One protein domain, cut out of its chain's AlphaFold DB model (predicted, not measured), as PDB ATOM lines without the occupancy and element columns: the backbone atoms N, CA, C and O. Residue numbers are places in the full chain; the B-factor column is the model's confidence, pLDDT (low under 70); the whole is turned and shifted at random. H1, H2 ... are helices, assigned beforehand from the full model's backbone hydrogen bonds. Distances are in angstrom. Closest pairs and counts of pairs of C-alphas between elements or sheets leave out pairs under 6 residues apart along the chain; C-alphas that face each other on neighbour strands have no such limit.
ATOM      1  N   ASN A   4      31.160 -31.647  40.568       74.94
ATOM      2  CA  ASN A   4      30.322 -31.488  39.378       74.94
ATOM      3  C   ASN A   4      31.083 -31.684  38.057       74.94
ATOM      4  O   ASN A   4      30.481 -32.085  37.065       74.94
ATOM      5  N   ARG A   5      32.390 -31.387  38.017       72.62
ATOM      6  CA  ARG A   5      33.198 -31.553  36.796       72.62
ATOM      7  C   ARG A   5      33.545 -33.023  36.561       72.62
ATOM      8  O   ARG A   5      33.451 -33.494  35.432       72.62
ATOM      9  N   ASP A   6      33.912 -33.739  37.618       74.25
ATOM     10  CA  ASP A   6      34.267 -35.157  37.520       74.25
ATOM     11  C   ASP A   6      33.024 -36.014  37.204       74.25
ATOM     12  O   ASP A   6      33.091 -36.922  36.372       74.25
ATOM     13  N   ASP A   7      31.862 -35.667  37.778       84.69
ATOM     14  CA  ASP A   7      30.569 -36.295  37.460       84.69
ATOM     15  C   ASP A   7      30.137 -36.052  36.001       84.69
ATOM     16  O   ASP A   7      29.616 -36.958  35.348       84.69
ATOM     17  N   TYR A   8      30.414 -34.863  35.454       89.12
ATOM     18  CA  TYR A   8      30.171 -34.562  34.041       89.12
ATOM     19  C   TYR A   8      30.966 -35.491  33.116       89.12
ATOM     20  O   TYR A   8      30.376 -36.173  32.279       89.12
ATOM     21  N   TYR A   9      32.291 -35.572  33.284       89.12
ATOM     22  CA  TYR A   9      33.118 -36.399  32.399       89.12
ATOM     23  C   TYR A   9      32.770 -37.879  32.506       89.12
ATOM     24  O   TYR A   9      32.717 -38.565  31.488       89.12
ATOM     25  N   LYS A  10      32.472 -38.368  33.715       91.12
ATOM     26  CA  LYS A  10      31.999 -39.740  33.907       91.12
ATOM     27  C   LYS A  10      30.748 -40.027  33.071       91.12
ATOM     28  O   LYS A  10      30.746 -40.998  32.315       91.12
ATOM     29  N   LYS A  11      29.728 -39.168  33.158       93.75
ATOM     30  CA  LYS A  11      28.479 -39.317  32.393       93.75
ATOM     31  C   LYS A  11      28.714 -39.280  30.886       93.75
ATOM     32  O   LYS A  11      28.113 -40.069  30.161       93.75
ATOM     33  N   GLU A  12      29.599 -38.410  30.412       94.88
ATOM     34  CA  GLU A  12      29.904 -38.315  28.981       94.88
ATOM     35  C   GLU A  12      30.655 -39.556  28.467       94.88
ATOM     36  O   GLU A  12      30.285 -40.100  27.426       94.88
ATOM     37  N   TYR A  13      31.629 -40.087  29.218       95.00
ATOM     38  CA  TYR A  13      32.281 -41.356  28.863       95.00
ATOM     39  C   TYR A  13      31.294 -42.532  28.856       95.00
ATOM     40  O   TYR A  13      31.297 -43.333  27.918       95.00
ATOM     41  N   GLU A  14      30.424 -42.632  29.866       95.88
ATOM     42  CA  GLU A  14      29.366 -43.651  29.918       95.88
ATOM     43  C   GLU A  14      28.406 -43.528  28.727       95.88
ATOM     44  O   GLU A  14      28.022 -44.536  28.128       95.88
ATOM     45  N   ARG A  15      28.059 -42.301  28.327       97.19
ATOM     46  CA  ARG A  15      27.197 -42.035  27.172       97.19
ATOM     47  C   ARG A  15      27.822 -42.509  25.860       97.19
ATOM     48  O   ARG A  15      27.118 -43.142  25.074       97.19
ATOM     49  N   ILE A  16      29.113 -42.248  25.636       97.44
ATOM     50  CA  ILE A  16      29.822 -42.710  24.430       97.44
ATOM     51  C   ILE A  16      29.835 -44.245  24.378       97.44
ATOM     52  O   ILE A  16      29.471 -44.831  23.357       97.44
ATOM     53  N   VAL A  17      30.163 -44.908  25.495       97.19
ATOM     54  CA  VAL A  17      30.158 -46.380  25.590       97.19
ATOM     55  C   VAL A  17      28.767 -46.955  25.305       97.19
ATOM     56  O   VAL A  17      28.637 -47.884  24.507       97.19
ATOM     57  N   ASN A  18      27.719 -46.395  25.913       96.50
ATOM     58  CA  ASN A  18      26.347 -46.862  25.711       96.50
ATOM     59  C   ASN A  18      25.882 -46.675  24.262       96.50
ATOM     60  O   ASN A  18      25.256 -47.576  23.701       96.50
ATOM     61  N   ARG A  19      26.221 -45.540  23.630       96.31
ATOM     62  CA  ARG A  19      25.895 -45.302  22.218       96.31
ATOM     63  C   ARG A  19      26.622 -46.286  21.307       96.31
ATOM     64  O   ARG A  19      25.991 -46.825  20.406       96.31
ATOM     65  N   PHE A  20      27.897 -46.584  21.566       95.19
ATOM     66  CA  PHE A  20      28.622 -47.617  20.822       95.19
ATOM     67  C   PHE A  20      27.925 -48.981  20.920       95.19
ATOM     68  O   PHE A  20      27.666 -49.599  19.892       95.19
ATOM     69  N   ILE A  21      27.568 -49.425  22.134       92.56
ATOM     70  CA  ILE A  21      26.870 -50.705  22.362       92.56
ATOM     71  C   ILE A  21      25.533 -50.752  21.609       92.56
ATOM     72  O   ILE A  21      25.190 -51.772  21.010       92.56
ATOM     73  N   TRP A  22      24.788 -49.649  21.608       93.19
ATOM     74  CA  TRP A  22      23.533 -49.556  20.868       93.19
ATOM     75  C   TRP A  22      23.762 -49.590  19.348       93.19
ATOM     76  O   TRP A  22      23.146 -50.406  18.664       93.19
ATOM     77  N   ASN A  23      24.706 -48.804  18.823       90.50
ATOM     78  CA  ASN A  23      25.040 -48.786  17.397       90.50
ATOM     79  C   ASN A  23      25.436 -50.180  16.884       90.50
ATOM     80  O   ASN A  23      24.916 -50.631  15.865       90.50
ATOM     81  N   ILE A  24      26.292 -50.909  17.611       88.25
ATOM     82  CA  ILE A  24      26.683 -52.266  17.201       88.25
ATOM     83  C   ILE A  24      25.542 -53.279  17.310       88.25
ATOM     84  O   ILE A  24      25.570 -54.288  16.614       88.25
ATOM     85  N   SER A  25      24.530 -53.036  18.150       85.31
ATOM     86  CA  SER A  25      23.341 -53.896  18.202       85.31
ATOM     87  C   SER A  25      22.454 -53.755  16.959       85.31
ATOM     88  O   SER A  25      21.737 -54.692  16.621       85.31
ATOM     89  N   ILE A  26      22.532 -52.615  16.264       84.75
ATOM     90  CA  ILE A  26      21.756 -52.322  15.051       84.75
ATOM     91  C   ILE A  26      22.557 -52.668  13.799       84.75
ATOM     92  O   ILE A  26      22.064 -53.365  12.916       84.75
ATOM     93  N   TYR A  27      23.794 -52.181  13.725       80.00
ATOM     94  CA  TYR A  27      24.623 -52.239  12.521       80.00
ATOM     95  C   TYR A  27      25.686 -53.340  12.568       80.00
ATOM     96  O   TYR A  27      26.478 -53.470  11.640       80.00
ATOM     97  N   GLY A  28      25.730 -54.135  13.642       71.69
ATOM     98  CA  GLY A  28      26.823 -55.072  13.893       71.69
ATOM     99  C   GLY A  28      26.995 -56.157  12.841       71.69
ATOM    100  O   GLY A  28      28.111 -56.609  12.640       71.69
ATOM    101  N   SER A  29      25.936 -56.544  12.131       75.44
ATOM    102  CA  SER A  29      26.015 -57.526  11.041       75.44
ATOM    103  C   SER A  29      26.662 -56.982   9.762       75.44
ATOM    104  O   SER A  29      27.009 -57.762   8.879       75.44
ATOM    105  N   MET A  30      26.841 -55.662   9.646       79.75
ATOM    106  CA  MET A  30      27.446 -55.005   8.489       79.75
ATOM    107  C   MET A  30      28.888 -54.621   8.827       79.75
ATOM    108  O   MET A  30      29.117 -53.659   9.558       79.75
ATOM    109  N   SER A  31      29.862 -55.366   8.292       76.62
ATOM    110  CA  SER A  31      31.285 -55.207   8.641       76.62
ATOM    111  C   SER A  31      31.778 -53.759   8.528       76.62
ATOM    112  O   SER A  31      32.409 -53.258   9.453       76.62
ATOM    113  N   ASP A  32      31.446 -53.056   7.444       79.94
ATOM    114  CA  ASP A  32      31.907 -51.676   7.235       79.94
ATOM    115  C   ASP A  32      31.309 -50.704   8.264       79.94
ATOM    116  O   ASP A  32      32.010 -49.861   8.825       79.94
ATOM    117  N   CYS A  33      30.018 -50.854   8.576       83.62
ATOM    118  CA  CYS A  33      29.354 -50.044   9.597       83.62
ATOM    119  C   CYS A  33      29.890 -50.353  10.998       83.62
ATOM    120  O   CYS A  33      29.967 -49.464  11.843       83.62
ATOM    121  N   TYR A  34      30.278 -51.604  11.240       83.94
ATOM    122  CA  TYR A  34      30.829 -52.046  12.508       83.94
ATOM    123  C   TYR A  34      32.195 -51.413  12.808       83.94
ATOM    124  O   TYR A  34      32.403 -50.894  13.908       83.94
ATOM    125  N   GLU A  35      33.094 -51.399  11.820       88.94
ATOM    126  CA  GLU A  35      34.385 -50.708  11.918       88.94
ATOM    127  C   GLU A  35      34.202 -49.196  12.091       88.94
ATOM    128  O   GLU A  35      34.839 -48.591  12.956       88.94
ATOM    129  N   ALA A  36      33.277 -48.590  11.337       91.56
ATOM    130  CA  ALA A  36      32.979 -47.164  11.454       91.56
ATOM    131  C   ALA A  36      32.463 -46.789  12.855       91.56
ATOM    132  O   ALA A  36      32.962 -45.842  13.458       91.56
ATOM    133  N   CYS A  37      31.533 -47.574  13.418       92.69
ATOM    134  CA  CYS A  37      31.016 -47.358  14.774       92.69
ATOM    135  C   CYS A  37      32.118 -47.447  15.838       92.69
ATOM    136  O   CYS A  37      32.078 -46.722  16.833       92.69
ATOM    137  N   TYR A  38      33.086 -48.350  15.654       94.25
ATOM    138  CA  TYR A  38      34.228 -48.476  16.557       94.25
ATOM    139  C   TYR A  38      35.139 -47.249  16.482       94.25
ATOM    140  O   TYR A  38      35.463 -46.679  17.525       94.25
ATOM    141  N   GLN A  39      35.508 -46.824  15.270       95.44
ATOM    142  CA  GLN A  39      36.390 -45.673  15.080       95.44
ATOM    143  C   GLN A  39      35.758 -44.381  15.616       95.44
ATOM    144  O   GLN A  39      36.407 -43.659  16.367       95.44
ATOM    145  N   GLU A  40      34.473 -44.141  15.332       95.69
ATOM    146  CA  GLU A  40      33.735 -42.971  15.834       95.69
ATOM    147  C   GLU A  40      33.743 -42.906  17.372       95.69
ATOM    148  O   GLU A  40      34.007 -41.857  17.962       95.69
ATOM    149  N   ALA A  41      33.510 -44.039  18.042       96.75
ATOM    150  CA  ALA A  41      33.503 -44.094  19.501       96.75
ATOM    151  C   ALA A  41      34.893 -43.836  20.114       96.75
ATOM    152  O   ALA A  41      34.991 -43.204  21.170       96.75
ATOM    153  N   VAL A  42      35.963 -44.310  19.466       97.19
ATOM    154  CA  VAL A  42      37.349 -44.045  19.886       97.19
ATOM    155  C   VAL A  42      37.685 -42.564  19.717       97.19
ATOM    156  O   VAL A  42      38.166 -41.943  20.666       97.19
ATOM    157  N   ASP A  43      37.372 -41.983  18.561       97.06
ATOM    158  CA  ASP A  43      37.665 -40.577  18.270       97.06
ATOM    159  C   ASP A  43      36.933 -39.640  19.241       97.06
ATOM    160  O   ASP A  43      37.507 -38.668  19.733       97.06
ATOM    161  N   GLU A  44      35.679 -39.938  19.587       96.38
ATOM    162  CA  GLU A  44      34.935 -39.150  20.574       96.38
ATOM    163  C   GLU A  44      35.524 -39.222  21.986       96.38
ATOM    164  O   GLU A  44      35.542 -38.206  22.686       96.38
ATOM    165  N   ILE A  45      36.054 -40.378  22.393       95.25
ATOM    166  CA  ILE A  45      36.765 -40.518  23.671       95.25
ATOM    167  C   ILE A  45      38.025 -39.656  23.692       95.25
ATOM    168  O   ILE A  45      38.249 -38.931  24.664       95.25
ATOM    169  N   GLU A  46      38.837 -39.708  22.636       93.75
ATOM    170  CA  GLU A  46      40.061 -38.905  22.560       93.75
ATOM    171  C   GLU A  46      39.745 -37.407  22.527       93.75
ATOM    172  O   GLU A  46      40.369 -36.623  23.243       93.75
ATOM    173  N   ASN A  47      38.715 -37.013  21.778       93.44
ATOM    174  CA  ASN A  47      38.247 -35.631  21.735       93.44
ATOM    175  C   ASN A  47      37.747 -35.148  23.107       93.44
ATOM    176  O   ASN A  47      38.015 -34.008  23.495       93.44
ATOM    177  N   LEU A  48      37.028 -35.990  23.859       91.94
ATOM    178  CA  LEU A  48      36.575 -35.655  25.211       91.94
ATOM    179  C   LEU A  48      37.756 -35.504  26.176       91.94
ATOM    180  O   LEU A  48      37.779 -34.564  26.973       91.94
ATOM    181  N   TYR A  49      38.755 -36.382  26.072       91.00
ATOM    182  CA  TYR A  49      39.975 -36.304  26.871       91.00
ATOM    183  C   TYR A  49      40.772 -35.027  26.591       91.00
ATOM    184  O   TYR A  49      41.147 -34.322  27.528       91.00
ATOM    185  N   GLN A  50      40.958 -34.666  25.319       87.94
ATOM    186  CA  GLN A  50      41.635 -33.423  24.938       87.94
ATOM    187  C   GLN A  50      40.907 -32.177  25.468       87.94
ATOM    188  O   GLN A  50      41.545 -31.225  25.912       87.94
ATOM    189  N   LYS A  51      39.568 -32.178  25.488       85.75
ATOM    190  CA  LYS A  51      38.775 -31.075  26.068       85.75
ATOM    191  C   LYS A  51      38.928 -30.955  27.587       85.75
ATOM    192  O   LYS A  51      38.669 -29.888  28.141       85.75
ATOM    193  N   ALA A  52      39.376 -32.013  28.257       81.44
ATOM    194  CA  ALA A  52      39.554 -32.060  29.702       81.44
ATOM    195  C   ALA A  52      40.898 -31.492  30.204       81.44
ATOM    196  O   ALA A  52      41.283 -31.766  31.344       81.44
ATOM    197  N   TYR A  53      41.604 -30.692  29.392       66.50
ATOM    198  CA  TYR A  53      42.904 -30.093  29.731       66.50
ATOM    199  C   TYR A  53      42.927 -29.523  31.170       66.50
ATOM    200  O   TYR A  53      42.119 -28.662  31.535       66.50
ATOM    201  N   GLY A  54      43.844 -30.041  32.001       62.50
ATOM    202  CA  GLY A  54      44.013 -29.665  33.414       62.50
ATOM    203  C   GLY A  54      43.342 -30.572  34.466       62.50
ATOM    204  O   GLY A  54      43.370 -30.225  35.645       62.50
ATOM    205  N   SER A  55      42.741 -31.711  34.092       60.88
ATOM    206  CA  SER A  55      42.177 -32.714  35.031       60.88
ATOM    207  C   SER A  55      42.720 -34.135  34.815       60.88
ATOM    208  O   SER A  55      41.955 -35.103  34.778       60.88
ATOM    209  N   GLU A  56      44.037 -34.251  34.630       64.56
ATOM    210  CA  GLU A  56      44.704 -35.432  34.059       64.56
ATOM    211  C   GLU A  56      44.421 -36.755  34.793       64.56
ATOM    212  O   GLU A  56      44.156 -37.744  34.116       64.56
ATOM    213  N   ASP A  57      44.367 -36.810  36.128       69.50
ATOM    214  CA  ASP A  57      44.276 -38.105  36.831       69.50
ATOM    215  C   ASP A  57      42.925 -38.827  36.666       69.50
ATOM    216  O   ASP A  57      42.866 -39.968  36.197       69.50
ATOM    217  N   ILE A  58      41.808 -38.178  37.017       72.75
ATOM    218  CA  ILE A  58      40.478 -38.821  36.981       72.75
ATOM    219  C   ILE A  58      40.051 -39.093  35.536       72.75
ATOM    220  O   ILE A  58      39.520 -40.161  35.217       72.75
ATOM    221  N   THR A  59      40.313 -38.142  34.639       81.81
ATOM    222  CA  THR A  59      39.902 -38.262  33.237       81.81
ATOM    223  C   THR A  59      40.724 -39.295  32.474       81.81
ATOM    224  O   THR A  59      40.154 -39.986  31.630       81.81
ATOM    225  N   SER A  60      41.999 -39.507  32.822       86.19
ATOM    226  CA  SER A  60      42.808 -40.599  32.256       86.19
ATOM    227  C   SER A  60      42.284 -41.976  32.669       86.19
ATOM    228  O   SER A  60      42.213 -42.886  31.839       86.19
ATOM    229  N   GLY A  61      41.859 -42.135  33.929       89.62
ATOM    230  CA  GLY A  61      41.234 -43.371  34.409       89.62
ATOM    231  C   GLY A  61      39.936 -43.700  33.663       89.62
ATOM    232  O   GLY A  61      39.761 -44.820  33.178       89.62
ATOM    233  N   LEU A  62      39.057 -42.704  33.506       91.50
ATOM    234  CA  LEU A  62      37.796 -42.852  32.774       91.50
ATOM    235  C   LEU A  62      38.018 -43.128  31.280       91.50
ATOM    236  O   LEU A  62      37.392 -44.039  30.736       91.50
ATOM    237  N   ARG A  63      38.959 -42.423  30.639       93.88
ATOM    238  CA  ARG A  63      39.375 -42.679  29.251       93.88
ATOM    239  C   ARG A  63      39.817 -44.127  29.064       93.88
ATOM    240  O   ARG A  63      39.319 -44.819  28.177       93.88
ATOM    241  N   ASN A  64      40.723 -44.606  29.917       94.25
ATOM    242  CA  ASN A  64      41.232 -45.975  29.835       94.25
ATOM    243  C   ASN A  64      40.122 -47.010  30.039       94.25
ATOM    244  O   ASN A  64      40.078 -48.018  29.330       94.25
ATOM    245  N   TRP A  65      39.208 -46.772  30.982       95.38
ATOM    246  CA  TRP A  65      38.041 -47.631  31.171       95.38
ATOM    247  C   TRP A  65      37.144 -47.669  29.923       95.38
ATOM    248  O   TRP A  65      36.760 -48.760  29.483       95.38
ATOM    249  N   ALA A  66      36.848 -46.511  29.330       96.12
ATOM    250  CA  ALA A  66      35.965 -46.397  28.174       96.12
ATOM    251  C   ALA A  66      36.562 -47.095  26.938       96.12
ATOM    252  O   ALA A  66      35.914 -47.973  26.359       96.12
ATOM    253  N   LEU A  67      37.831 -46.811  26.607       96.81
ATOM    254  CA  LEU A  67      38.547 -47.440  25.486       96.81
ATOM    255  C   LEU A  67      38.609 -48.964  25.628       96.81
ATOM    256  O   LEU A  67      38.319 -49.698  24.681       96.81
ATOM    257  N   ASN A  68      38.944 -49.463  26.822       96.88
ATOM    258  CA  ASN A  68      39.009 -50.905  27.072       96.88
ATOM    259  C   ASN A  68      37.634 -51.574  26.990       96.88
ATOM    260  O   ASN A  68      37.523 -52.728  26.568       96.88
ATOM    261  N   THR A  69      36.576 -50.877  27.394       96.00
ATOM    262  CA  THR A  69      35.209 -51.398  27.305       96.00
ATOM    263  C   THR A  69      34.761 -51.490  25.850       96.00
ATOM    264  O   THR A  69      34.387 -52.581  25.416       96.00
ATOM    265  N   ILE A  70      34.914 -50.419  25.067       95.25
ATOM    266  CA  ILE A  70      34.609 -50.414  23.628       95.25
ATOM    267  C   ILE A  70      35.427 -51.475  22.884       95.25
ATOM    268  O   ILE A  70      34.851 -52.283  22.160       95.25
ATOM    269  N   LYS A  71      36.739 -51.582  23.143       94.69
ATOM    270  CA  LYS A  71      37.598 -52.615  22.536       94.69
ATOM    271  C   LYS A  71      37.119 -54.037  22.839       94.69
ATOM    272  O   LYS A  71      37.125 -54.885  21.950       94.69
ATOM    273  N   ARG A  72      36.687 -54.323  24.074       93.06
ATOM    274  CA  ARG A  72      36.163 -55.652  24.443       93.06
ATOM    275  C   ARG A  72      34.866 -55.980  23.709       93.06
ATOM    276  O   ARG A  72      34.749 -57.080  23.168       93.06
ATOM    277  N   TYR A  73      33.921 -55.042  23.663       90.19
ATOM    278  CA  TYR A  73      32.674 -55.217  22.913       90.19
ATOM    279  C   TYR A  73      32.930 -55.379  21.414       90.19
ATOM    280  O   TYR A  73      32.318 -56.245  20.785       90.19
ATOM    281  N   TYR A  74      33.875 -54.611  20.872       89.62
ATOM    282  CA  TYR A  74      34.298 -54.701  19.482       89.62
ATOM    283  C   TYR A  74      34.887 -56.087  19.144       89.62
ATOM    284  O   TYR A  74      34.422 -56.804  18.268       89.62
ATOM    285  N   LEU A  75      35.877 -56.559  19.899       88.50
ATOM    286  CA  LEU A  75      36.499 -57.855  19.598       88.50
ATOM    287  C   LEU A  75      35.542 -59.038  19.807       88.50
ATOM    288  O   LEU A  75      35.603 -60.023  19.072       88.50
ATOM    289  N   THR A  76      34.654 -58.945  20.801       84.88
ATOM    290  CA  THR A  76      33.679 -60.005  21.095       84.88
ATOM    291  C   THR A  76      32.640 -60.135  19.989       84.88
ATOM    292  O   THR A  76      32.330 -61.250  19.576       84.88
ATOM    293  N   ASN A  77      32.102 -59.017  19.496       79.56
ATOM    294  CA  ASN A  77      31.073 -59.070  18.462       79.56
ATOM    295  C   ASN A  77      31.678 -59.238  17.061       79.56
ATOM    296  O   ASN A  77      31.084 -59.959  16.271       79.56
ATOM    297  N   LYS A  78      32.895 -58.742  16.779       78.31
ATOM    298  CA  LYS A  78      33.605 -59.034  15.518       78.31
ATOM    299  C   LYS A  78      33.759 -60.532  15.259       78.31
ATOM    300  O   LYS A  78      33.504 -60.987  14.151       78.31
ATOM    301  N   LYS A  79      34.131 -61.300  16.293       71.56
ATOM    302  CA  LYS A  79      34.215 -62.770  16.213       71.56
ATOM    303  C   LYS A  79      32.876 -63.397  15.822       71.56
ATOM    304  O   LYS A  79      32.841 -64.250  14.945       71.56
ATOM    305  N   LYS A  80      31.777 -62.923  16.416       68.50
ATOM    306  CA  LYS A  80      30.432 -63.381  16.051       68.50
ATOM    307  C   LYS A  80      30.110 -63.038  14.601       68.50
ATOM    308  O   LYS A  80      29.674 -63.907  13.871       68.50
ATOM    309  N   VAL A  81      30.379 -61.815  14.151       66.06
ATOM    310  CA  VAL A  81      30.120 -61.409  12.759       66.06
ATOM    311  C   VAL A  81      30.882 -62.295  11.776       66.06
ATOM    312  O   VAL A  81      30.284 -62.772  10.821       66.06
ATOM    313  N   SER A  82      32.161 -62.601  12.027       65.06
ATOM    314  CA  SER A  82      32.922 -63.497  11.143       65.06
ATOM    315  C   SER A  82      32.330 -64.908  11.032       65.06
ATOM    316  O   SER A  82      32.396 -65.502   9.959       65.06
ATOM    317  N   GLU A  83      31.714 -65.431  12.095       67.06
ATOM    318  CA  GLU A  83      31.046 -66.744  12.079       67.06
ATOM    319  C   GLU A  83      29.745 -66.741  11.257       67.06
ATOM    320  O   GLU A  83      29.329 -67.789  10.785       67.06
ATOM    321  N   TRP A  84      29.097 -65.585  11.079       59.06
ATOM    322  CA  TRP A  84      27.816 -65.474  10.361       59.06
ATOM    323  C   TRP A  84      27.981 -65.323   8.850       59.06
ATOM    324  O   TRP A  84      27.043 -65.571   8.098       59.06
ATOM    325  N   VAL A  85      29.150 -64.855   8.415       56.59
ATOM    326  CA  VAL A  85      29.473 -64.606   7.003       56.59
ATOM    327  C   VAL A  85      30.237 -65.797   6.388       56.59
ATOM    328  O   VAL A  85      30.549 -65.772   5.200       56.59
ATOM    329  N   SER A  86      30.530 -66.832   7.190       53.12
ATOM    330  CA  SER A  86      31.185 -68.090   6.782       53.12
ATOM    331  C   SER A  86      30.160 -69.159   6.409       53.12
ATOM    332  O   SER A  86      30.434 -69.908   5.446       53.12
TER     333      SER A  86
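This is residues 4 to 86 of the 86 residues of an uncharacterized protein of Streptococcus gallolyticus (UniProt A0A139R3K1). What shape do these coordinates draw? Three long helices, H1, H2 and H3, lie side by side in an up-and-down bundle, with their centres at the corners of a triangle, and together they make a rod. The longest of them, H3, runs past the others at its last residues. What is the make-up? The printed part has 83 residues with three named helices, in the order H1, H2, H3, and no named strand; the class is all helix. How spread out is it? It is only just compact, close to loose, with a radius of gyration of the C-alphas of 14.0 A, and the C-alphas span 48 by 17 by 16 A along their three main axes.

Where does the first helix run? H1 takes residues 4 to 27, from C-alpha 4 at (30.322, -31.488, 39.378) to C-alpha 27, 34.4 A away. Where is the second? H2 takes residues 31 to 51 and begins at C-alpha 31 at (31.285, -55.207, 8.641); its first and last C-alphas are 30.7 A apart. And the third? H3 takes residues 56 to 84, 41.8 A from first to last C-alpha, and ends with C-alpha 84 at (27.816, -65.474, 10.361).

How does H1 stand to H2? They touch, with the C-alphas of Tyr 27 and Cys 33 closest at 6.0 A. They run opposite ways at a shallow tilt of 7 degrees and form a helical hairpin. How does H3 stand to these two? H3 touches H1, closest at the C-alphas of Tyr 13 and Ala 66, 6.3 A apart, and runs the same way at a shallow tilt of 8 degrees. H3 also touches H2, closest at the C-alphas of Ile 45 and Arg 63, 6.5 A apart; these two run opposite ways at a shallow tilt of 1 degrees and form a second helical hairpin. What do the backbone N and O atoms show? In H1 and H2 every O i to N i+4 pair is within hydrogen-bond range, and in H3 24 of 25 are.

How large is the whole? The two C-alphas farthest apart are those of Asn 4 and Ser 86, at 49.0 A, and Ser 86 is the chain's last residue. Is there a cut or a long link? The printed part has no cut, and both links, H1 to H2 and H2 to H3, are tight, with 3 and 4 residues. Where is the model's confidence low? The mean pLDDT of the printed part is 85.3, and residues 53 to 57 and 80 to 86 are under 70.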